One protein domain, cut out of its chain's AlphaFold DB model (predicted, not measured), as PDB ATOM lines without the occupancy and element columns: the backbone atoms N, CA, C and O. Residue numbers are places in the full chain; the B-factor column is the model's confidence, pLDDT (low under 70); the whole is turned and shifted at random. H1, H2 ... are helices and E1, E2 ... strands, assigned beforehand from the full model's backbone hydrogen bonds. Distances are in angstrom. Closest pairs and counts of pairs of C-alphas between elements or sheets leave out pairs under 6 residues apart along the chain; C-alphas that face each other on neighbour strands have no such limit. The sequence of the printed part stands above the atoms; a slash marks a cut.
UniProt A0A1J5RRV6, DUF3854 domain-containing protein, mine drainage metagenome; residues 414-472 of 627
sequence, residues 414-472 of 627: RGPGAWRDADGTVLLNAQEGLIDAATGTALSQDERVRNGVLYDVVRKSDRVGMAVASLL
ATOM      1  N   ARG A 414      79.865  11.836  31.987       91.69
ATOM      2  CA  ARG A 414      80.172  12.672  30.822       91.69
ATOM      3  C   ARG A 414      78.884  12.922  30.053       91.69
ATOM      4  O   ARG A 414      78.319  12.010  29.458       91.69
ATOM      5  N   GLY A 415      78.427  14.169  30.081       89.50
ATOM      6  CA  GLY A 415      77.277  14.607  29.297       89.50
ATOM      7  C   GLY A 415      77.608  14.796  27.808       89.50
ATOM      8  O   GLY A 415      78.680  14.378  27.351       89.50
ATOM      9  N   PRO A 416      76.711  15.454  27.057       87.94
ATOM     10  CA  PRO A 416      76.932  15.809  25.658       87.94
ATOM     11  C   PRO A 416      78.198  16.661  25.456       87.94
ATOM     12  O   PRO A 416      78.528  17.496  26.302       87.94
ATOM     13  N   GLY A 417      78.884  16.476  24.329       89.06
ATOM     14  CA  GLY A 417      80.084  17.233  23.943       89.06
ATOM     15  C   GLY A 417      81.289  16.354  23.608       89.06
ATOM     16  O   GLY A 417      81.199  15.127  23.603       89.06
ATOM     17  N   ALA A 418      82.427  16.985  23.321       91.12
ATOM     18  CA  ALA A 418      83.685  16.304  23.054       91.12
ATOM     19  C   ALA A 418      84.478  16.090  24.341       91.12
ATOM     20  O   ALA A 418      84.658  17.010  25.144       91.12
ATOM     21  N   TRP A 419      85.028  14.896  24.498       93.44
ATOM     22  CA  TRP A 419      85.797  14.488  25.664       93.44
ATOM     23  C   TRP A 419      87.069  13.779  25.241       93.44
ATOM     24  O   TRP A 419      87.093  13.093  24.227       93.44
ATOM     25  N   ARG A 420      88.116  13.914  26.053       93.19
ATOM     26  CA  ARG A 420      89.329  13.114  25.906       93.19
ATOM     27  C   ARG A 420      89.277  11.946  26.885       93.19
ATOM     28  O   ARG A 420      89.150  12.182  28.091       93.19
ATOM     29  N   ASP A 421      89.330  10.726  26.367       92.44
ATOM     30  CA  ASP A 421      89.403   9.498  27.165       92.44
ATOM     31  C   ASP A 421      90.833   9.310  27.732       92.44
ATOM     32  O   ASP A 421      91.736  10.118  27.477       92.44
ATOM     33  N   ALA A 422      91.031   8.318  28.600       89.19
ATOM     34  CA  ALA A 422      92.287   8.063  29.306       89.19
ATOM     35  C   ALA A 422      93.452   7.705  28.368       89.19
ATOM     36  O   ALA A 422      94.592   8.065  28.654       89.19
ATOM     37  N   ASP A 423      93.154   7.065  27.240       91.06
ATOM     38  CA  ASP A 423      94.085   6.719  26.159       91.06
ATOM     39  C   ASP A 423      94.431   7.913  25.241       91.06
ATOM     40  O   ASP A 423      95.290   7.813  24.369       91.06
ATOM     41  N   GLY A 424      93.784   9.066  25.441       91.56
ATOM     42  CA  GLY A 424      93.965  10.264  24.629       91.56
ATOM     43  C   GLY A 424      92.996  10.393  23.451       91.56
ATOM     44  O   GLY A 424      92.994  11.465  22.831       91.56
ATOM     45  N   THR A 425      92.155   9.389  23.191       93.38
ATOM     46  CA  THR A 425      91.133   9.392  22.133       93.38
ATOM     47  C   THR A 425      90.117  10.508  22.371       93.38
ATOM     48  O   THR A 425      89.725  10.784  23.509       93.38
ATOM     49  N   VAL A 426      89.698  11.191  21.301       93.62
ATOM     50  CA  VAL A 426      88.658  12.227  21.373       93.62
ATOM     51  C   VAL A 426      87.319  11.616  20.990       93.62
ATOM     52  O   VAL A 426      87.120  11.203  19.853       93.62
ATOM     53  N   LEU A 427      86.393  11.596  21.941       94.12
ATOM     54  CA  LEU A 427      85.055  11.049  21.776       94.12
ATOM     55  C   LEU A 427      84.025  12.175  21.736       94.12
ATOM     56  O   LEU A 427      84.045  13.071  22.583       94.12
ATOM     57  N   LEU A 428      83.103  12.117  20.782       92.56
ATOM     58  CA  LEU A 428      81.959  13.013  20.664       92.56
ATOM     59  C   LEU A 428      80.729  12.310  21.242       92.56
ATOM     60  O   LEU A 428      80.204  11.377  20.641       92.56
ATOM     61  N   ASN A 429      80.261  12.746  22.411       92.38
ATOM     62  CA  ASN A 429      78.990  12.290  22.962       92.38
ATOM     63  C   ASN A 429      77.859  13.155  22.393       92.38
ATOM     64  O   ASN A 429      77.681  14.313  22.785       92.38
ATOM     65  N   ALA A 430      77.136  12.594  21.436       88.38
ATOM     66  CA  ALA A 430      76.158  13.269  20.597       88.38
ATOM     67  C   ALA A 430      74.804  12.541  20.629       88.38
ATOM     68  O   ALA A 430      74.669  11.466  21.222       88.38
ATOM     69  N   GLN A 431      73.789  13.127  19.987       84.94
ATOM     70  CA  GLN A 431      72.467  12.495  19.863       84.94
ATOM     71  C   GLN A 431      72.524  11.195  19.052       84.94
ATOM     72  O   GLN A 431      71.776  10.260  19.330       84.94
ATOM     73  N   GLU A 432      73.417  11.130  18.067       85.12
ATOM     74  CA  GLU A 432      73.604   9.970  17.198       85.12
ATOM     75  C   GLU A 432      74.340   8.814  17.890       85.12
ATOM     76  O   GLU A 432      74.264   7.676  17.435       85.12
ATOM     77  N   GLY A 433      75.036   9.077  18.998       89.88
ATOM     78  CA  GLY A 433      75.840   8.069  19.678       89.88
ATOM     79  C   GLY A 433      77.053   8.648  20.391       89.88
ATOM     80  O   GLY A 433      77.227   9.861  20.500       89.88
ATOM     81  N   LEU A 434      77.893   7.749  20.894       93.12
ATOM     82  CA  LEU A 434      79.256   8.081  21.280       93.12
ATOM     83  C   LEU A 434      80.131   7.802  20.060       93.12
ATOM     84  O   LEU A 434      80.158   6.670  19.599       93.12
ATOM     85  N   ILE A 435      80.777   8.816  19.501       93.38
ATOM     86  CA  ILE A 435      81.490   8.707  18.222       93.38
ATOM     87  C   ILE A 435      82.975   8.941  18.460       93.38
ATOM     88  O   ILE A 435      83.348   9.915  19.114       93.38
ATOM     89  N   ASP A 436      83.826   8.084  17.913       93.06
ATOM     90  CA  ASP A 436      85.256   8.362  17.825       93.06
ATOM     91  C   ASP A 436      85.492   9.454  16.775       93.06
ATOM     92  O   ASP A 436      85.200   9.278  15.592       93.06
ATOM     93  N   ALA A 437      86.003  10.607  17.207       89.62
ATOM     94  CA  ALA A 437      86.202  11.758  16.336       89.62
ATOM     95  C   ALA A 437      87.237  11.506  15.229       89.62
ATOM     96  O   ALA A 437      87.165  12.158  14.190       89.62
ATOM     97  N   ALA A 438      88.204  10.608  15.447       89.12
ATOM     98  CA  ALA A 438      89.260  10.332  14.476       89.12
ATOM     99  C   ALA A 438      88.757   9.453  13.327       89.12
ATOM    100  O   ALA A 438      89.108   9.684  12.171       89.12
ATOM    101  N   THR A 439      87.927   8.459  13.644       91.50
ATOM    102  CA  THR A 439      87.410   7.491  12.666       91.50
ATOM    103  C   THR A 439      86.007   7.833  12.163       91.50
ATOM    104  O   THR A 439      85.579   7.311  11.139       91.50
ATOM    105  N   GLY A 440      85.273   8.687  12.879       88.56
ATOM    106  CA  GLY A 440      83.855   8.961  12.641       88.56
ATOM    107  C   GLY A 440      82.929   7.799  13.017       88.56
ATOM    108  O   GLY A 440      81.734   7.859  12.729       88.56
ATOM    109  N   THR A 441      83.451   6.744  13.650       91.38
ATOM    110  CA  THR A 441      82.686   5.527  13.943       91.38
ATOM    111  C   THR A 441      81.865   5.697  15.214       91.38
ATOM    112  O   THR A 441      82.380   6.121  16.250       91.38
ATOM    113  N   ALA A 442      80.578   5.349  15.144       91.69
ATOM    114  CA  ALA A 442      79.725   5.269  16.320       91.69
ATOM    115  C   ALA A 442      80.060   4.007  17.124       91.69
ATOM    116  O   ALA A 442      80.022   2.896  16.599       91.69
ATOM    117  N   LEU A 443      80.366   4.197  18.401       92.50
ATOM    118  CA  LEU A 443      80.590   3.132  19.366       92.50
ATOM    119  C   LEU A 443      79.254   2.546  19.833       92.50
ATOM    120  O   LEU A 443      78.214   3.219  19.856       92.50
ATOM    121  N   SER A 444      79.294   1.282  20.238       90.81
ATOM    122  CA  SER A 444      78.138   0.576  20.780       90.81
ATOM    123  C   SER A 444      77.647   1.197  22.097       90.81
ATOM    124  O   SER A 444      78.327   1.983  22.761       90.81
ATOM    125  N   GLN A 445      76.431   0.832  22.513       86.12
ATOM    126  CA  GLN A 445      75.892   1.288  23.799       86.12
ATOM    127  C   GLN A 445      76.739   0.826  24.983       86.12
ATOM    128  O   GLN A 445      76.795   1.530  25.990       86.12
ATOM    129  N   ASP A 446      77.401  -0.315  24.866       82.38
ATOM    130  CA  ASP A 446      78.204  -0.934  25.917       82.38
ATOM    131  C   ASP A 446      79.505  -0.167  26.134       82.38
ATOM    132  O   ASP A 446      79.900   0.113  27.265       82.38
ATOM    133  N   GLU A 447      80.074   0.328  25.039       89.38
ATOM    134  CA  GLU A 447      81.260   1.179  25.014       89.38
ATOM    135  C   GLU A 447      81.011   2.602  25.529       89.38
ATOM    136  O   GLU A 447      81.908   3.441  25.498       89.38
ATOM    137  N   ARG A 448      79.817   2.905  26.049       91.88
ATOM    138  CA  ARG A 448      79.585   4.139  26.812       91.88
ATOM    139  C   ARG A 448      80.155   4.082  28.226       91.88
ATOM    140  O   ARG A 448      80.171   5.118  28.885       91.88
ATOM    141  N   VAL A 449      80.610   2.925  28.706       91.94
ATOM    142  CA  VAL A 449      81.394   2.811  29.943       91.94
ATOM    143  C   VAL A 449      82.821   2.425  29.570       91.94
ATOM    144  O   VAL A 449      83.066   1.304  29.143       91.94
ATOM    145  N   ARG A 450      83.770   3.356  29.712       91.56
ATOM    146  CA  ARG A 450      85.184   3.156  29.342       91.56
ATOM    147  C   ARG A 450      86.077   3.675  30.442       91.56
ATOM    148  O   ARG A 450      85.866   4.788  30.914       91.56
ATOM    149  N   ASN A 451      87.061   2.888  30.870       88.50
ATOM    150  CA  ASN A 451      88.028   3.309  31.891       88.50
ATOM    151  C   ASN A 451      87.350   3.847  33.175       88.50
ATOM    152  O   ASN A 451      87.790   4.828  33.777       88.50
ATOM    153  N   GLY A 452      86.212   3.249  33.550       88.19
ATOM    154  CA  GLY A 452      85.379   3.679  34.677       88.19
ATOM    155  C   GLY A 452      84.580   4.970  34.452       88.19
ATOM    156  O   GLY A 452      83.920   5.431  35.377       88.19
ATOM    157  N   VAL A 453      84.620   5.570  33.264       93.62
ATOM    158  CA  VAL A 453      83.900   6.791  32.880       93.62
ATOM    159  C   VAL A 453      82.634   6.428  32.106       93.62
ATOM    160  O   VAL A 453      82.681   5.627  31.178       93.62
ATOM    161  N   LEU A 454      81.505   7.036  32.472       95.31
ATOM    162  CA  LEU A 454      80.217   6.865  31.803       95.31
ATOM    163  C   LEU A 454      79.912   8.044  30.882       95.31
ATOM    164  O   LEU A 454      79.890   9.190  31.331       95.31
ATOM    165  N   TYR A 455      79.571   7.749  29.635       94.19
ATOM    166  CA  TYR A 455      79.055   8.689  28.647       94.19
ATOM    167  C   TYR A 455      77.536   8.568  28.533       94.19
ATOM    168  O   TYR A 455      77.013   7.632  27.922       94.19
ATOM    169  N   ASP A 456      76.825   9.536  29.105       91.62
ATOM    170  CA  ASP A 456      75.364   9.540  29.161       91.62
ATOM    171  C   ASP A 456      74.731   9.467  27.778       91.62
ATOM    172  O   ASP A 456      75.199  10.107  26.833       91.62
ATOM    173  N   VAL A 457      73.614   8.747  27.689       89.56
ATOM    174  CA  VAL A 457      72.765   8.765  26.498       89.56
ATOM    175  C   VAL A 457      72.157  10.157  26.348       89.56
ATOM    176  O   VAL A 457      71.407  10.605  27.213       89.56
ATOM    177  N   VAL A 458      72.463  10.822  25.234       86.19
ATOM    178  CA  VAL A 458      71.881  12.119  24.880       86.19
ATOM    179  C   VAL A 458      70.500  11.881  24.275       86.19
ATOM    180  O   VAL A 458      70.372  11.313  23.189       86.19
ATOM    181  N   ARG A 459      69.442  12.280  24.976       82.62
ATOM    182  CA  ARG A 459      68.056  12.105  24.525       82.62
ATOM    183  C   ARG A 459      67.672  13.229  23.567       82.62
ATOM    184  O   ARG A 459      68.135  14.356  23.691       82.62
ATOM    185  N   LYS A 460      66.730  12.968  22.654       74.69
ATOM    186  CA  LYS A 460      66.165  14.015  21.774       74.69
ATOM    187  C   LYS A 460      65.513  15.168  22.548       74.69
ATOM    188  O   LYS A 460      65.451  16.282  22.047       74.69
ATOM    189  N   SER A 461      65.017  14.897  23.757       72.69
ATOM    190  CA  SER A 461      64.472  15.910  24.666       72.69
ATOM    191  C   SER A 461      65.542  16.800  25.299       72.69
ATOM    192  O   SER A 461      65.206  17.845  25.861       72.69
ATOM    193  N   ASP A 462      66.810  16.391  25.248       70.19
ATOM    194  CA  ASP A 462      67.892  17.148  25.847       70.19
ATOM    195  C   ASP A 462      68.152  18.376  24.985       70.19
ATOM    196  O   ASP A 462      68.489  18.297  23.804       70.19
ATOM    197  N   ARG A 463      67.981  19.546  25.598       59.34
ATOM    198  CA  ARG A 463      68.084  20.842  24.916       59.34
ATOM    199  C   ARG A 463      69.495  21.153  24.402       59.34
ATOM    200  O   ARG A 463      69.655  22.085  23.624       59.34
ATOM    201  N   VAL A 464      70.498  20.390  24.840       62.19
ATOM    202  CA  VAL A 464      71.914  20.527  24.472       62.19
ATOM    203  C   VAL A 464      72.374  19.230  23.811       62.19
ATOM    204  O   VAL A 464      73.149  18.462  24.373       62.19
ATOM    205  N   GLY A 465      71.841  18.941  22.627       59.78
ATOM    206  CA  GLY A 465      72.345  17.862  21.788       59.78
ATOM    207  C   GLY A 465      73.374  18.393  20.802       59.78
ATOM    208  O   GLY A 465      73.075  19.307  20.038       59.78
ATOM    209  N   MET A 466      74.573  17.813  20.787       65.25
ATOM    210  CA  MET A 466      75.427  17.910  19.607       65.25
ATOM    211  C   MET A 466      74.814  16.982  18.554       65.25
ATOM    212  O   MET A 466      74.715  15.785  18.807       65.25
ATOM    213  N   ALA A 467      74.357  17.534  17.432       67.44
ATOM    214  CA  ALA A 467      73.971  16.756  16.259       67.44
ATOM    215  C   ALA A 467      75.145  16.794  15.277       67.44
ATOM    216  O   ALA A 467      75.474  17.856  14.735       67.44
ATOM    217  N   VAL A 468      75.817  15.662  15.081       63.84
ATOM    218  CA  VAL A 468      77.000  15.578  14.210       63.84
ATOM    219  C   VAL A 468      76.627  15.875  12.759       63.84
ATOM    220  O   VAL A 468      77.368  16.576  12.069       63.84
ATOM    221  N   ALA A 469      75.434  15.467  12.317       61.03
ATOM    222  CA  ALA A 469      74.937  15.779  10.975       61.03
ATOM    223  C   ALA A 469      74.792  17.295  10.721       61.03
ATOM    224  O   ALA A 469      74.951  17.760   9.593       61.03
ATOM    225  N   SER A 470      74.531  18.088  11.767       59.00
ATOM    226  CA  SER A 470      74.419  19.548  11.663       59.00
ATOM    227  C   SER A 470      75.773  20.257  11.558       59.00
ATOM    228  O   SER A 470      75.814  21.385  11.072       59.00
ATOM    229  N   LEU A 471      76.879  19.612  11.953       57.00
ATOM    230  CA  LEU A 471      78.236  20.156  11.783       57.00
ATOM    231  C   LEU A 471      78.704  20.139  10.315       57.00
ATOM    232  O   LEU A 471      79.666  20.824   9.983       57.00
ATOM    233  N   LEU A 472      78.023  19.381   9.447       54.84
ATOM    234  CA  LEU A 472      78.392  19.167   8.042       54.84
ATOM    235  C   LEU A 472      77.565  19.998   7.040       54.84
ATOM    236  O   LEU A 472      77.727  19.830   5.833       54.84
TER     237      LEU A 472
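AT A GLANCE: This is residues 414 to 472 of the 627 residues of the protein "DUF3854 domain-containing protein" of mine drainage metagenome (UniProt A0A1J5RRV6). This is a domain of little regular structure: a small three-stranded meander, E1 - E2 - E3, each strand the antiparallel neighbour of the one before, with long loops around it that hold short E4 and lead to short H1. Of 59 printed residues, 21 are in named elements, in the order E1 E2 E3 E4 H1, class mixed. It is compact, radius of gyration of the C-alphas 10.7 A, spanning 28 by 22 by 17 A.

HOW THE PARTS SIT: Start at inner strand E2, residues 426 to 430. It forms hairpins with E1, residues 417 to 420 (N 417 to O 429, 2.9 A), and E3, residues 433 to 436 (N 428 to O 435, 2.8 A). E4, residues 453 to 455, pairs with no named strand; C-alphas 429 and 455, its closest to E2, are 6.7 A apart. H1, residues 468 to 472, only grazes the sheet, with residue 468; 0 of 1 O i to N i+4 and 2 of 2 O i to N i+3 pairs are within hydrogen-bond range.

IN THESE COORDINATES: Find C-alpha 417 at (80.084, 17.233, 23.943), where E1 begins; E2 spans 12.6 A. H1 ends at C-alpha 472, (78.392, 19.167, 8.042).

THE WHOLE: The farthest C-alphas, Gly 452 and Leu 472, are 31.6 A apart. The printed part has no cut; E3 to E4 and E4 to H1 are long links. Residues 463 to 472 are under pLDDT 70.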